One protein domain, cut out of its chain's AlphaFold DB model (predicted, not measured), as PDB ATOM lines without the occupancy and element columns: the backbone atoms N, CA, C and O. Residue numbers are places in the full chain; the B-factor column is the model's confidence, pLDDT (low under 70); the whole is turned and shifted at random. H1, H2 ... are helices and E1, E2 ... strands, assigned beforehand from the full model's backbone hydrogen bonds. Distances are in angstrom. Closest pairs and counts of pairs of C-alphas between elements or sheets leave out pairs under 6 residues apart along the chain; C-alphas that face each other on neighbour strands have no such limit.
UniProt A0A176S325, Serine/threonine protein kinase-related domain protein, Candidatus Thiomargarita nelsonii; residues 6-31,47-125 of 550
ATOM      1  N   ALA A   6      45.646  29.668  -4.685       81.38
ATOM      2  CA  ALA A   6      46.816  30.359  -5.240       81.38
ATOM      3  C   ALA A   6      46.708  30.654  -6.751       81.38
ATOM      4  O   ALA A   6      47.378  31.554  -7.248       81.38
ATOM      5  N   ASN A   7      45.843  29.926  -7.461       85.56
ATOM      6  CA  ASN A   7      45.626  30.049  -8.900       85.56
ATOM      7  C   ASN A   7      44.371  30.882  -9.235       85.56
ATOM      8  O   ASN A   7      43.924  30.907 -10.383       85.56
ATOM      9  N   ILE A   8      43.797  31.584  -8.250       86.25
ATOM     10  CA  ILE A   8      42.663  32.497  -8.420       86.25
ATOM     11  C   ILE A   8      43.109  33.915  -8.060       86.25
ATOM     12  O   ILE A   8      43.460  34.203  -6.918       86.25
ATOM     13  N   LEU A   9      43.058  34.823  -9.033       86.88
ATOM     14  CA  LEU A   9      43.289  36.249  -8.835       86.88
ATOM     15  C   LEU A   9      41.959  36.991  -8.717       86.88
ATOM     16  O   LEU A   9      41.053  36.805  -9.532       86.88
ATOM     17  N   LEU A  10      41.873  37.879  -7.728       87.06
ATOM     18  CA  LEU A  10      40.736  38.768  -7.513       87.06
ATOM     19  C   LEU A  10      41.162  40.205  -7.823       87.06
ATOM     20  O   LEU A  10      42.157  40.690  -7.282       87.06
ATOM     21  N   LYS A  11      40.402  40.898  -8.672       85.81
ATOM     22  CA  LYS A  11      40.577  42.324  -8.955       85.81
ATOM     23  C   LYS A  11      39.297  43.064  -8.583       85.81
ATOM     24  O   LYS A  11      38.233  42.775  -9.117       85.81
ATOM     25  N   ARG A  12      39.399  44.038  -7.683       81.88
ATOM     26  CA  ARG A  12      38.270  44.903  -7.320       81.88
ATOM     27  C   ARG A  12      38.023  45.944  -8.421       81.88
ATOM     28  O   ARG A  12      38.985  46.526  -8.923       81.88
ATOM     29  N   THR A  13      36.765  46.160  -8.789       82.19
ATOM     30  CA  THR A  13      36.295  47.223  -9.694       82.19
ATOM     31  C   THR A  13      35.370  48.185  -8.936       82.19
ATOM     32  O   THR A  13      35.053  47.944  -7.770       82.19
ATOM     33  N   ASP A  14      34.960  49.288  -9.572       75.62
ATOM     34  CA  ASP A  14      34.143  50.340  -8.936       75.62
ATOM     35  C   ASP A  14      32.759  49.849  -8.488       75.62
ATOM     36  O   ASP A  14      32.178  50.402  -7.557       75.62
ATOM     37  N   SER A  15      32.243  48.798  -9.130       71.38
ATOM     38  CA  SER A  15      30.926  48.235  -8.835       71.38
ATOM     39  C   SER A  15      30.949  46.769  -8.402       71.38
ATOM     40  O   SER A  15      29.916  46.297  -7.949       71.38
ATOM     41  N   ASP A  16      32.070  46.040  -8.533       79.38
ATOM     42  CA  ASP A  16      32.091  44.585  -8.308       79.38
ATOM     43  C   ASP A  16      33.496  43.976  -8.089       79.38
ATOM     44  O   ASP A  16      34.514  44.666  -8.006       79.38
ATOM     45  N   ILE A  17      33.566  42.645  -7.962       85.19
ATOM     46  CA  ILE A  17      34.817  41.869  -7.916       85.19
ATOM     47  C   ILE A  17      34.957  41.038  -9.202       85.19
ATOM     48  O   ILE A  17      34.147  40.157  -9.480       85.19
ATOM     49  N   GLU A  18      36.018  41.281  -9.973       85.44
ATOM     50  CA  GLU A  18      36.387  40.492 -11.153       85.44
ATOM     51  C   GLU A  18      37.301  39.318 -10.742       85.44
ATOM     52  O   GLU A  18      38.332  39.516 -10.094       85.44
ATOM     53  N   VAL A  19      36.944  38.088 -11.134       86.94
ATOM     54  CA  VAL A  19      37.678  36.853 -10.791       86.94
ATOM     55  C   VAL A  19      38.389  36.291 -12.026       86.94
ATOM     56  O   VAL A  19      37.756  36.091 -13.064       86.94
ATOM     57  N   LYS A  20      39.692  35.991 -11.923       86.06
ATOM     58  CA  LYS A  20      40.499  35.381 -12.999       86.06
ATOM     59  C   LYS A  20      41.224  34.131 -12.511       86.06
ATOM     60  O   LYS A  20      41.798  34.136 -11.430       86.06
ATOM     61  N   ILE A  21      41.231  33.076 -13.323       84.06
ATOM     62  CA  ILE A  21      41.997  31.850 -13.054       84.06
ATOM     63  C   ILE A  21      43.318  31.932 -13.820       84.06
ATOM     64  O   ILE A  21      43.322  32.255 -15.010       84.06
ATOM     65  N   ILE A  22      44.420  31.660 -13.128       78.12
ATOM     66  CA  ILE A  22      45.776  31.665 -13.678       78.12
ATOM     67  C   ILE A  22      46.392  30.261 -13.615       78.12
ATOM     68  O   ILE A  22      45.971  29.442 -12.810       78.12
ATOM     69  N   ASP A  23      47.396  30.021 -14.464       73.62
ATOM     70  CA  ASP A  23      48.162  28.770 -14.586       73.62
ATOM     71  C   ASP A  23      47.393  27.552 -15.157       73.62
ATOM     72  O   ASP A  23      46.636  26.856 -14.482       73.62
ATOM     73  N   PHE A  24      47.612  27.282 -16.450       65.88
ATOM     74  CA  PHE A  24      46.990  26.173 -17.192       65.88
ATOM     75  C   PHE A  24      47.994  25.056 -17.571       65.88
ATOM     76  O   PHE A  24      47.648  24.180 -18.368       65.88
ATOM     77  N   GLY A  25      49.230  25.071 -17.043       54.56
ATOM     78  CA  GLY A  25      50.333  24.198 -17.474       54.56
ATOM     79  C   GLY A  25      50.826  23.201 -16.415       54.56
ATOM     80  O   GLY A  25      50.990  23.552 -15.260       54.56
ATOM     81  N   LEU A  26      51.148  21.973 -16.856       54.19
ATOM     82  CA  LEU A  26      51.760  20.848 -16.111       54.19
ATOM     83  C   LEU A  26      50.820  19.996 -15.233       54.19
ATOM     84  O   LEU A  26      50.871  20.009 -14.011       54.19
ATOM     85  N   SER A  27      50.056  19.105 -15.872       54.00
ATOM     86  CA  SER A  27      49.426  17.962 -15.189       54.00
ATOM     87  C   SER A  27      49.712  16.632 -15.894       54.00
ATOM     88  O   SER A  27      48.779  15.929 -16.272       54.00
ATOM     89  N   GLN A  28      50.988  16.289 -16.105       52.44
ATOM     90  CA  GLN A  28      51.433  14.925 -16.450       52.44
ATOM     91  C   GLN A  28      52.894  14.675 -16.028       52.44
ATOM     92  O   GLN A  28      53.738  14.417 -16.874       52.44
ATOM     93  N   VAL A  29      53.229  14.723 -14.736       51.59
ATOM     94  CA  VAL A  29      54.484  14.110 -14.254       51.59
ATOM     95  C   VAL A  29      54.279  13.623 -12.819       51.59
ATOM     96  O   VAL A  29      54.369  14.396 -11.876       51.59
ATOM     97  N   ALA A  30      53.926  12.350 -12.643       52.03
ATOM     98  CA  ALA A  30      53.811  11.747 -11.310       52.03
ATOM     99  C   ALA A  30      54.074  10.230 -11.257       52.03
ATOM    100  O   ALA A  30      54.573   9.786 -10.226       52.03
ATOM    101  N   PRO A  31      53.855   9.411 -12.315       48.75
ATOM    102  CA  PRO A  31      54.191   7.989 -12.201       48.75
ATOM    103  C   PRO A  31      55.701   7.746 -12.043       48.75
ATOM    104  O   PRO A  31      56.100   6.795 -11.381       48.75
ATOM    105  N   PHE A  47      61.359  22.590  -2.925       48.22
ATOM    106  CA  PHE A  47      60.618  22.060  -4.070       48.22
ATOM    107  C   PHE A  47      59.690  20.889  -3.680       48.22
ATOM    108  O   PHE A  47      58.603  20.744  -4.231       48.22
ATOM    109  N   GLY A  48      60.063  20.089  -2.673       47.62
ATOM    110  CA  GLY A  48      59.260  18.977  -2.160       47.62
ATOM    111  C   GLY A  48      57.988  19.420  -1.427       47.62
ATOM    112  O   GLY A  48      56.945  18.797  -1.593       47.62
ATOM    113  N   GLN A  49      58.025  20.527  -0.676       50.72
ATOM    114  CA  GLN A  49      56.848  21.061   0.033       50.72
ATOM    115  C   GLN A  49      55.813  21.698  -0.910       50.72
ATOM    116  O   GLN A  49      54.613  21.524  -0.698       50.72
ATOM    117  N   ALA A  50      56.253  22.362  -1.985       51.53
ATOM    118  CA  ALA A  50      55.361  22.925  -3.006       51.53
ATOM    119  C   ALA A  50      54.590  21.840  -3.792       51.53
ATOM    120  O   ALA A  50      53.445  22.051  -4.204       51.53
ATOM    121  N   ILE A  51      55.188  20.651  -3.944       51.78
ATOM    122  CA  ILE A  51      54.539  19.478  -4.547       51.78
ATOM    123  C   ILE A  51      53.486  18.879  -3.597       51.78
ATOM    124  O   ILE A  51      52.404  18.511  -4.053       51.78
ATOM    125  N   PHE A  52      53.742  18.842  -2.281       52.50
ATOM    126  CA  PHE A  52      52.780  18.323  -1.297       52.50
ATOM    127  C   PHE A  52      51.526  19.202  -1.146       52.50
ATOM    128  O   PHE A  52      50.424  18.665  -1.167       52.50
ATOM    129  N   GLY A  53      51.650  20.536  -1.100       59.06
ATOM    130  CA  GLY A  53      50.482  21.435  -0.980       59.06
ATOM    131  C   GLY A  53      49.566  21.469  -2.216       59.06
ATOM    132  O   GLY A  53      48.406  21.867  -2.137       59.06
ATOM    133  N   THR A  54      50.067  21.020  -3.369       63.03
ATOM    134  CA  THR A  54      49.272  20.868  -4.599       63.03
ATOM    135  C   THR A  54      48.472  19.553  -4.598       63.03
ATOM    136  O   THR A  54      47.434  19.453  -5.254       63.03
ATOM    137  N   LEU A  55      48.885  18.549  -3.813       68.75
ATOM    138  CA  LEU A  55      48.216  17.245  -3.758       68.75
ATOM    139  C   LEU A  55      46.854  17.273  -3.039       68.75
ATOM    140  O   LEU A  55      45.997  16.448  -3.362       68.75
ATOM    141  N   ASP A  56      46.635  18.205  -2.109       77.88
ATOM    142  CA  ASP A  56      45.402  18.281  -1.302       77.88
ATOM    143  C   ASP A  56      44.170  18.673  -2.134       77.88
ATOM    144  O   ASP A  56      43.045  18.236  -1.874       77.88
ATOM    145  N   TYR A  57      44.393  19.448  -3.196       81.38
ATOM    146  CA  TYR A  57      43.371  19.849  -4.165       81.38
ATOM    147  C   TYR A  57      43.252  18.851  -5.321       81.38
ATOM    148  O   TYR A  57      42.241  18.831  -6.030       81.38
ATOM    149  N   ALA A  58      44.257  17.986  -5.494       81.75
ATOM    150  CA  ALA A  58      44.289  17.016  -6.569       81.75
ATOM    151  C   ALA A  58      43.267  15.886  -6.325       81.75
ATOM    152  O   ALA A  58      43.239  15.259  -5.258       81.75
ATOM    153  N   PRO A  59      42.435  15.539  -7.312       85.19
ATOM    154  CA  PRO A  59      41.518  14.418  -7.207       85.19
ATOM    155  C   PRO A  59      42.263  13.068  -7.193       85.19
ATOM    156  O   PRO A  59      43.395  12.975  -7.678       85.19
ATOM    157  N   PRO A  60      41.643  11.995  -6.661       81.06
ATOM    158  CA  PRO A  60      42.268  10.674  -6.560       81.06
ATOM    159  C   PRO A  60      42.863  10.157  -7.881       81.06
ATOM    160  O   PRO A  60      43.976   9.642  -7.896       81.06
ATOM    161  N   GLU A  61      42.181  10.347  -9.011       79.44
ATOM    162  CA  GLU A  61      42.662   9.909 -10.330       79.44
ATOM    163  C   GLU A  61      43.970  10.589 -10.794       79.44
ATOM    164  O   GLU A  61      44.716  10.009 -11.578       79.44
ATOM    165  N   GLN A  62      44.299  11.784 -10.288       76.25
ATOM    166  CA  GLN A  62      45.558  12.481 -10.596       76.25
ATOM    167  C   GLN A  62      46.700  12.108  -9.643       76.25
ATOM    168  O   GLN A  62      47.863  12.328  -9.970       76.25
ATOM    169  N   ARG A  63      46.385  11.484  -8.504       73.75
ATOM    170  CA  ARG A  63      47.361  11.022  -7.502       73.75
ATOM    171  C   ARG A  63      47.940   9.630  -7.797       73.75
ATOM    172  O   ARG A  63      48.669   9.090  -6.977       73.75
ATOM    173  N   GLY A  64      47.626   9.044  -8.957       63.94
ATOM    174  CA  GLY A  64      48.154   7.741  -9.387       63.94
ATOM    175  C   GLY A  64      47.237   6.542  -9.118       63.94
ATOM    176  O   GLY A  64      47.637   5.402  -9.349       63.94
ATOM    177  N   TYR A  65      45.991   6.763  -8.684       68.00
ATOM    178  CA  TYR A  65      45.011   5.689  -8.496       68.00
ATOM    179  C   TYR A  65      44.415   5.237  -9.842       68.00
ATOM    180  O   TYR A  65      43.414   5.776 -10.317       68.00
ATOM    181  N   ILE A  66      45.017   4.207 -10.444       59.50
ATOM    182  CA  ILE A  66      44.692   3.685 -11.792       59.50
ATOM    183  C   ILE A  66      43.228   3.248 -11.976       59.50
ATOM    184  O   ILE A  66      42.704   3.307 -13.088       59.50
ATOM    185  N   GLN A  67      42.537   2.859 -10.899       70.00
ATOM    186  CA  GLN A  67      41.145   2.387 -10.950       70.00
ATOM    187  C   GLN A  67      40.118   3.456 -11.368       70.00
ATOM    188  O   GLN A  67      38.969   3.121 -11.656       70.00
ATOM    189  N   TYR A  68      40.504   4.734 -11.403       66.31
ATOM    190  CA  TYR A  68      39.599   5.847 -11.714       66.31
ATOM    191  C   TYR A  68      39.795   6.450 -13.111       66.31
ATOM    192  O   TYR A  68      39.077   7.376 -13.485       66.31
ATOM    193  N   GLY A  69      40.697   5.883 -13.917       68.50
ATOM    194  CA  GLY A  69      40.927   6.312 -15.294       68.50
ATOM    195  C   GLY A  69      41.703   7.628 -15.410       68.50
ATOM    196  O   GLY A  69      42.376   8.061 -14.478       68.50
ATOM    197  N   LYS A  70      41.657   8.241 -16.600       71.81
ATOM    198  CA  LYS A  70      42.382   9.486 -16.894       71.81
ATOM    199  C   LYS A  70      41.606  10.720 -16.397       71.81
ATOM    200  O   LYS A  70      40.373  10.698 -16.444       71.81
ATOM    201  N   PRO A  71      42.302  11.801 -15.993       76.88
ATOM    202  CA  PRO A  71      41.672  13.051 -15.560       76.88
ATOM    203  C   PRO A  71      40.695  13.617 -16.603       76.88
ATOM    204  O   PRO A  71      40.966  13.555 -17.803       76.88
ATOM    205  N   ASN A  72      39.563  14.167 -16.151       83.00
ATOM    206  CA  ASN A  72      38.496  14.713 -17.001       83.00
ATOM    207  C   ASN A  72      37.819  15.944 -16.350       83.00
ATOM    208  O   ASN A  72      38.251  16.407 -15.301       83.00
ATOM    209  N   ALA A  73      36.733  16.472 -16.926       82.44
ATOM    210  CA  ALA A  73      36.035  17.651 -16.384       82.44
ATOM    211  C   ALA A  73      35.546  17.493 -14.923       82.44
ATOM    212  O   ALA A  73      35.421  18.476 -14.197       82.44
ATOM    213  N   GLN A  74      35.284  16.267 -14.459       87.12
ATOM    214  CA  GLN A  74      34.893  15.980 -13.072       87.12
ATOM    215  C   GLN A  74      36.088  16.024 -12.110       87.12
ATOM    216  O   GLN A  74      35.907  16.193 -10.902       87.12
ATOM    217  N   SER A  75      37.313  15.900 -12.625       86.12
ATOM    218  CA  SER A  75      38.544  16.182 -11.883       86.12
ATOM    219  C   SER A  75      38.603  17.665 -11.499       86.12
ATOM    220  O   SER A  75      38.858  17.984 -10.342       86.12
ATOM    221  N   ASP A  76      38.224  18.562 -12.415       85.25
ATOM    222  CA  ASP A  76      38.159  20.003 -12.136       85.25
ATOM    223  C   ASP A  76      37.049  20.352 -11.129       85.25
ATOM    224  O   ASP A  76      37.219  21.257 -10.314       85.25
ATOM    225  N   MET A  77      35.930  19.614 -11.121       88.50
ATOM    226  CA  MET A  77      34.867  19.817 -10.123       88.50
ATOM    227  C   MET A  77      35.345  19.486  -8.709       88.50
ATOM    228  O   MET A  77      34.980  20.178  -7.762       88.50
ATOM    229  N   PHE A  78      36.178  18.455  -8.557       88.56
ATOM    230  CA  PHE A  78      36.773  18.113  -7.266       88.56
ATOM    231  C   PHE A  78      37.663  19.247  -6.761       88.56
ATOM    232  O   PHE A  78      37.495  19.704  -5.631       88.56
ATOM    233  N   ALA A  79      38.546  19.745  -7.626       87.00
ATOM    234  CA  ALA A  79      39.435  20.853  -7.311       87.00
ATOM    235  C   ALA A  79      38.649  22.145  -6.993       87.00
ATOM    236  O   ALA A  79      38.960  22.838  -6.025       87.00
ATOM    237  N   PHE A  80      37.555  22.419  -7.717       88.62
ATOM    238  CA  PHE A  80      36.619  23.506  -7.402       88.62
ATOM    239  C   PHE A  80      35.989  23.333  -6.018       88.62
ATOM    240  O   PHE A  80      35.991  24.272  -5.227       88.62
ATOM    241  N   GLY A  81      35.483  22.137  -5.700       89.56
ATOM    242  CA  GLY A  81      34.854  21.852  -4.410       89.56
ATOM    243  C   GLY A  81      35.805  22.084  -3.237       89.56
ATOM    244  O   GLY A  81      35.450  22.762  -2.277       89.56
ATOM    245  N   LYS A  82      37.040  21.587  -3.356       90.25
ATOM    246  CA  LYS A  82      38.109  21.790  -2.369       90.25
ATOM    247  C   LYS A  82      38.510  23.262  -2.244       90.25
ATOM    248  O   LYS A  82      38.692  23.765  -1.138       90.25
ATOM    249  N   THR A  83      38.606  23.966  -3.370       88.69
ATOM    250  CA  THR A  83      38.967  25.389  -3.408       88.69
ATOM    251  C   THR A  83      37.889  26.268  -2.788       88.69
ATOM    252  O   THR A  83      38.198  27.098  -1.941       88.69
ATOM    253  N   MET A  84      36.624  26.070  -3.155       88.50
ATOM    254  CA  MET A  84      35.514  26.848  -2.605       88.50
ATOM    255  C   MET A  84      35.281  26.566  -1.129       88.50
ATOM    256  O   MET A  84      34.983  27.502  -0.399       88.50
ATOM    257  N   TYR A  85      35.462  25.321  -0.679       90.06
ATOM    258  CA  TYR A  85      35.444  25.019   0.751       90.06
ATOM    259  C   TYR A  85      36.476  25.874   1.489       90.06
ATOM    260  O   TYR A  85      36.107  26.654   2.357       90.06
ATOM    261  N   ARG A  86      37.740  25.850   1.036       89.75
ATOM    262  CA  ARG A  86      38.811  26.677   1.609       89.75
ATOM    263  C   ARG A  86      38.482  28.173   1.596       89.75
ATOM    264  O   ARG A  86      38.860  28.869   2.526       89.75
ATOM    265  N   LEU A  87      37.835  28.678   0.547       87.38
ATOM    266  CA  LEU A  87      37.474  30.096   0.451       87.38
ATOM    267  C   LEU A  87      36.312  30.485   1.373       87.38
ATOM    268  O   LEU A  87      36.299  31.609   1.864       87.38
ATOM    269  N   LEU A  88      35.346  29.590   1.593       85.06
ATOM    270  CA  LEU A  88      34.184  29.859   2.442       85.06
ATOM    271  C   LEU A  88      34.492  29.690   3.928       85.06
ATOM    272  O   LEU A  88      33.980  30.459   4.734       85.06
ATOM    273  N   THR A  89      35.309  28.699   4.284       88.19
ATOM    274  CA  THR A  89      35.572  28.343   5.687       88.19
ATOM    275  C   THR A  89      36.942  28.805   6.168       88.19
ATOM    276  O   THR A  89      37.144  29.018   7.354       88.19
ATOM    277  N   GLY A  90      37.906  28.980   5.259       86.44
ATOM    278  CA  GLY A  90      39.302  29.215   5.621       86.44
ATOM    279  C   GLY A  90      40.073  27.946   6.007       86.44
ATOM    280  O   GLY A  90      41.262  28.063   6.289       86.44
ATOM    281  N   GLU A  91      39.465  26.751   5.950       86.06
ATOM    282  CA  GLU A  91      40.043  25.477   6.426       86.06
ATOM    283  C   GLU A  91      40.736  24.640   5.337       86.06
ATOM    284  O   GLU A  91      40.399  24.721   4.153       86.06
ATOM    285  N   ILE A  92      41.790  23.884   5.695       80.81
ATOM    286  CA  ILE A  92      42.557  23.073   4.720       80.81
ATOM    287  C   ILE A  92      41.651  21.936   4.240       80.81
ATOM    288  O   ILE A  92      41.138  21.185   5.066       80.81
ATOM    289  N   PRO A  93      41.445  21.756   2.925       81.50
ATOM    290  CA  PRO A  93      40.354  20.921   2.461       81.50
ATOM    291  C   PRO A  93      40.778  19.443   2.409       81.50
ATOM    292  O   PRO A  93      40.837  18.848   1.336       81.50
ATOM    293  N   ILE A  94      41.052  18.807   3.550       78.75
ATOM    294  CA  ILE A  94      41.337  17.359   3.625       78.75
ATOM    295  C   ILE A  94      40.033  16.575   3.415       78.75
ATOM    296  O   ILE A  94      39.927  15.770   2.483       78.75
ATOM    297  N   GLU A  95      38.986  16.939   4.152       81.25
ATOM    298  CA  GLU A  95      37.593  16.515   3.969       81.25
ATOM    299  C   GLU A  95      36.674  17.754   3.926       81.25
ATOM    300  O   GLU A  95      37.140  18.870   4.135       81.25
ATOM    301  N   VAL A  96      35.413  17.596   3.511       84.81
ATOM    302  CA  VAL A  96      34.415  18.685   3.557       84.81
ATOM    303  C   VAL A  96      33.493  18.388   4.730       84.81
ATOM    304  O   VAL A  96      32.670  17.476   4.641       84.81
ATOM    305  N   GLU A  97      33.672  19.131   5.818       87.75
ATOM    306  CA  GLU A  97      32.944  18.953   7.080       87.75
ATOM    307  C   GLU A  97      31.656  19.788   7.105       87.75
ATOM    308  O   GLU A  97      31.566  20.835   6.457       87.75
ATOM    309  N   LYS A  98      30.626  19.293   7.803       84.81
ATOM    310  CA  LYS A  98      29.285  19.903   7.805       84.81
ATOM    311  C   LYS A  98      29.208  21.098   8.739       84.81
ATOM    312  O   LYS A  98      28.528  22.075   8.434       84.81
ATOM    313  N   GLU A  99      29.900  20.989   9.857       86.06
ATOM    314  CA  GLU A  99      29.926  21.914  10.979       86.06
ATOM    315  C   GLU A  99      30.399  23.302  10.515       86.06
ATOM    316  O   GLU A  99      29.725  24.302  10.752       86.06
ATOM    317  N   GLU A 100      31.458  23.347   9.706       86.69
ATOM    318  CA  GLU A 100      32.022  24.587   9.148       86.69
ATOM    319  C   GLU A 100      31.090  25.320   8.161       86.69
ATOM    320  O   GLU A 100      31.316  26.476   7.804       86.69
ATOM    321  N   LEU A 101      30.016  24.668   7.705       84.25
ATOM    322  CA  LEU A 101      29.058  25.215   6.741       84.25
ATOM    323  C   LEU A 101      27.607  25.194   7.260       84.25
ATOM    324  O   LEU A 101      26.670  25.289   6.467       84.25
ATOM    325  N   GLU A 102      27.388  25.128   8.580       85.38
ATOM    326  CA  GLU A 102      26.043  25.084   9.184       85.38
ATOM    327  C   GLU A 102      25.185  26.322   8.849       85.38
ATOM    328  O   GLU A 102      23.986  26.214   8.588       85.38
ATOM    329  N   HIS A 103      25.812  27.497   8.757       78.94
ATOM    330  CA  HIS A 103      25.176  28.759   8.357       78.94
ATOM    331  C   HIS A 103      24.832  28.825   6.854       78.94
ATOM    332  O   HIS A 103      24.140  29.743   6.405       78.94
ATOM    333  N   ALA A 104      25.318  27.864   6.066       82.56
ATOM    334  CA  ALA A 104      25.200  27.809   4.617       82.56
ATOM    335  C   ALA A 104      24.911  26.364   4.146       82.56
ATOM    336  O   ALA A 104      25.691  25.789   3.377       82.56
ATOM    337  N   PRO A 105      23.777  25.763   4.562       83.94
ATOM    338  CA  PRO A 105      23.489  24.346   4.321       83.94
ATOM    339  C   PRO A 105      23.449  23.996   2.826       83.94
ATOM    340  O   PRO A 105      23.898  22.923   2.420       83.94
ATOM    341  N   ASP A 106      22.987  24.931   1.992       85.25
ATOM    342  CA  ASP A 106      22.937  24.756   0.540       85.25
ATOM    343  C   ASP A 106      24.349  24.680  -0.088       85.25
ATOM    344  O   ASP A 106      24.584  23.943  -1.053       85.25
ATOM    345  N   TRP A 107      25.321  25.406   0.479       86.75
ATOM    346  CA  TRP A 107      26.724  25.355   0.061       86.75
ATOM    347  C   TRP A 107      27.395  24.053   0.498       86.75
ATOM    348  O   TRP A 107      28.119  23.451  -0.297       86.75
ATOM    349  N   PHE A 108      27.110  23.572   1.713       89.00
ATOM    350  CA  PHE A 108      27.614  22.283   2.191       89.00
ATOM    351  C   PHE A 108      27.236  21.131   1.253       89.00
ATOM    352  O   PHE A 108      28.095  20.333   0.856       89.00
ATOM    353  N   GLU A 109      25.964  21.057   0.849       86.75
ATOM    354  CA  GLU A 109      25.493  20.012  -0.061       86.75
ATOM    355  C   GLU A 109      26.196  20.093  -1.429       86.75
ATOM    356  O   GLU A 109      26.627  19.077  -1.989       86.75
ATOM    357  N   LEU A 110      26.352  21.307  -1.971       89.00
ATOM    358  CA  LEU A 110      27.014  21.532  -3.253       89.00
ATOM    359  C   LEU A 110      28.479  21.073  -3.228       89.00
ATOM    360  O   LEU A 110      28.910  20.335  -4.123       89.00
ATOM    361  N   LEU A 111      29.235  21.489  -2.213       90.50
ATOM    362  CA  LEU A 111      30.666  21.207  -2.105       90.50
ATOM    363  C   LEU A 111      30.941  19.730  -1.813       90.50
ATOM    364  O   LEU A 111      31.803  19.133  -2.462       90.50
ATOM    365  N   SER A 112      30.140  19.102  -0.950       89.62
ATOM    366  CA  SER A 112      30.220  17.662  -0.660       89.62
ATOM    367  C   SER A 112      30.042  16.794  -1.910       89.62
ATOM    368  O   SER A 112      30.698  15.761  -2.075       89.62
ATOM    369  N   ASN A 113      29.174  17.215  -2.835       89.00
ATOM    370  CA  ASN A 113      28.978  16.524  -4.108       89.00
ATOM    371  C   ASN A 113      30.166  16.704  -5.064       89.00
ATOM    372  O   ASN A 113      30.497  15.784  -5.814       89.00
ATOM    373  N   CYS A 114      30.845  17.850  -5.022       90.12
ATOM    374  CA  CYS A 114      32.016  18.120  -5.854       90.12
ATOM    375  C   CYS A 114      33.216  17.235  -5.489       90.12
ATOM    376  O   CYS A 114      33.913  16.751  -6.376       90.12
ATOM    377  N   VAL A 115      33.423  16.960  -4.198       90.31
ATOM    378  CA  VAL A 115      34.623  16.269  -3.688       90.31
ATOM    379  C   VAL A 115      34.473  14.746  -3.543       90.31
ATOM    380  O   VAL A 115      35.250  14.095  -2.846       90.31
ATOM    381  N   ARG A 116      33.477  14.123  -4.188       89.56
ATOM    382  CA  ARG A 116      33.268  12.663  -4.103       89.56
ATOM    383  C   ARG A 116      34.453  11.894  -4.695       89.56
ATOM    384  O   ARG A 116      34.879  12.191  -5.802       89.56
ATOM    385  N   ALA A 117      34.930  10.839  -4.030       83.00
ATOM    386  CA  ALA A 117      36.081  10.064  -4.515       83.00
ATOM    387  C   ALA A 117      35.886   9.510  -5.943       83.00
ATOM    388  O   ALA A 117      36.754   9.690  -6.790       83.00
ATOM    389  N   ASN A 118      34.724   8.915  -6.242       86.31
ATOM    390  CA  ASN A 118      34.379   8.438  -7.588       86.31
ATOM    391  C   ASN A 118      33.950   9.614  -8.496       86.31
ATOM    392  O   ASN A 118      32.908  10.215  -8.206       86.31
ATOM    393  N   PRO A 119      34.658   9.890  -9.614       84.75
ATOM    394  CA  PRO A 119      34.324  10.988 -10.523       84.75
ATOM    395  C   PRO A 119      32.869  10.972 -11.000       84.75
ATOM    396  O   PRO A 119      32.230  12.017 -10.998       84.75
ATOM    397  N   LYS A 120      32.280   9.795 -11.273       85.06
ATOM    398  CA  LYS A 120      30.887   9.667 -11.752       85.06
ATOM    399  C   LYS A 120      29.833  10.218 -10.780       85.06
ATOM    400  O   LYS A 120      28.709  10.461 -11.203       85.06
ATOM    401  N   LYS A 121      30.169  10.391  -9.495       86.75
ATOM    402  CA  LYS A 121      29.274  10.961  -8.467       86.75
ATOM    403  C   LYS A 121      29.412  12.483  -8.316       86.75
ATOM    404  O   LYS A 121      28.656  13.073  -7.550       86.75
ATOM    405  N   ARG A 122      30.370  13.105  -9.008       89.69
ATOM    406  CA  ARG A 122      30.578  14.559  -9.026       89.69
ATOM    407  C   ARG A 122      29.704  15.204 -10.109       89.69
ATOM    408  O   ARG A 122      29.323  14.510 -11.059       89.69
ATOM    409  N   PRO A 123      29.415  16.518 -10.034       86.12
ATOM    410  CA  PRO A 123      28.795  17.245 -11.140       86.12
ATOM    411  C   PRO A 123      29.512  16.957 -12.462       86.12
ATOM    412  O   PRO A 123      30.736  16.851 -12.505       86.12
ATOM    413  N   SER A 124      28.760  16.794 -13.548       87.50
ATOM    414  CA  SER A 124      29.351  16.415 -14.838       87.50
ATOM    415  C   SER A 124      30.027  17.590 -15.550       87.50
ATOM    416  O   SER A 124      30.835  17.375 -16.450       87.50
ATOM    417  N   SER A 125      29.697  18.832 -15.166       88.81
ATOM    418  CA  SER A 125      30.246  20.058 -15.756       88.81
ATOM    419  C   SER A 125      30.033  21.298 -14.876       88.81
ATOM    420  O   SER A 125      29.121  21.341 -14.046       88.81
TER     421      SER A 125
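What this domain is: This is residues 6 to 31 and 47 to 125 of the 550 residues of the protein "Serine/threonine protein kinase-related domain protein" of Candidatus Thiomargarita nelsonii (UniProt A0A176S325). A helical hairpin, H2 and H3, forms the core; the turn of strand hairpin E1 and E2, residues 12 to 17, sticks out, as do residues 47 to 52 of H1. The printed part has 105 residues, mixed in class, under half in named elements. It is compact, radius of gyration of the C-alphas 14.9 A, spanning 46 by 29 by 27 A.

Where its parts are: E1 is residues 8 to 12, from C-alpha (42.663, 32.497, -8.420), E2 17 to 21, H1 47 to 55, H2 73 to 89, 24.5 A long, and H3 105 to 114, to C-alpha (32.016, 18.120, -5.854).

How they stand to each other: E1 and E2 are antiparallel; N 9 and O 20 are within hydrogen-bond range, 2.8 A. H2 and H3 touch, closest at C-alphas 81 and 111, 4.8 A, opposite ways at an only just steep tilt of 35.5 degrees. H1 is apart from both. H2 and H3 have every O i to N i+4 pair within range, H1 3 of 5.

The domain as a whole: Residues 32 to 46 are cut out; C-alphas 31 and 47 are 17.5 A apart. Long links join H1 to H2 and H2 to H3. Residues 24 to 31 and 47 to 55, among others, have pLDDT under 70.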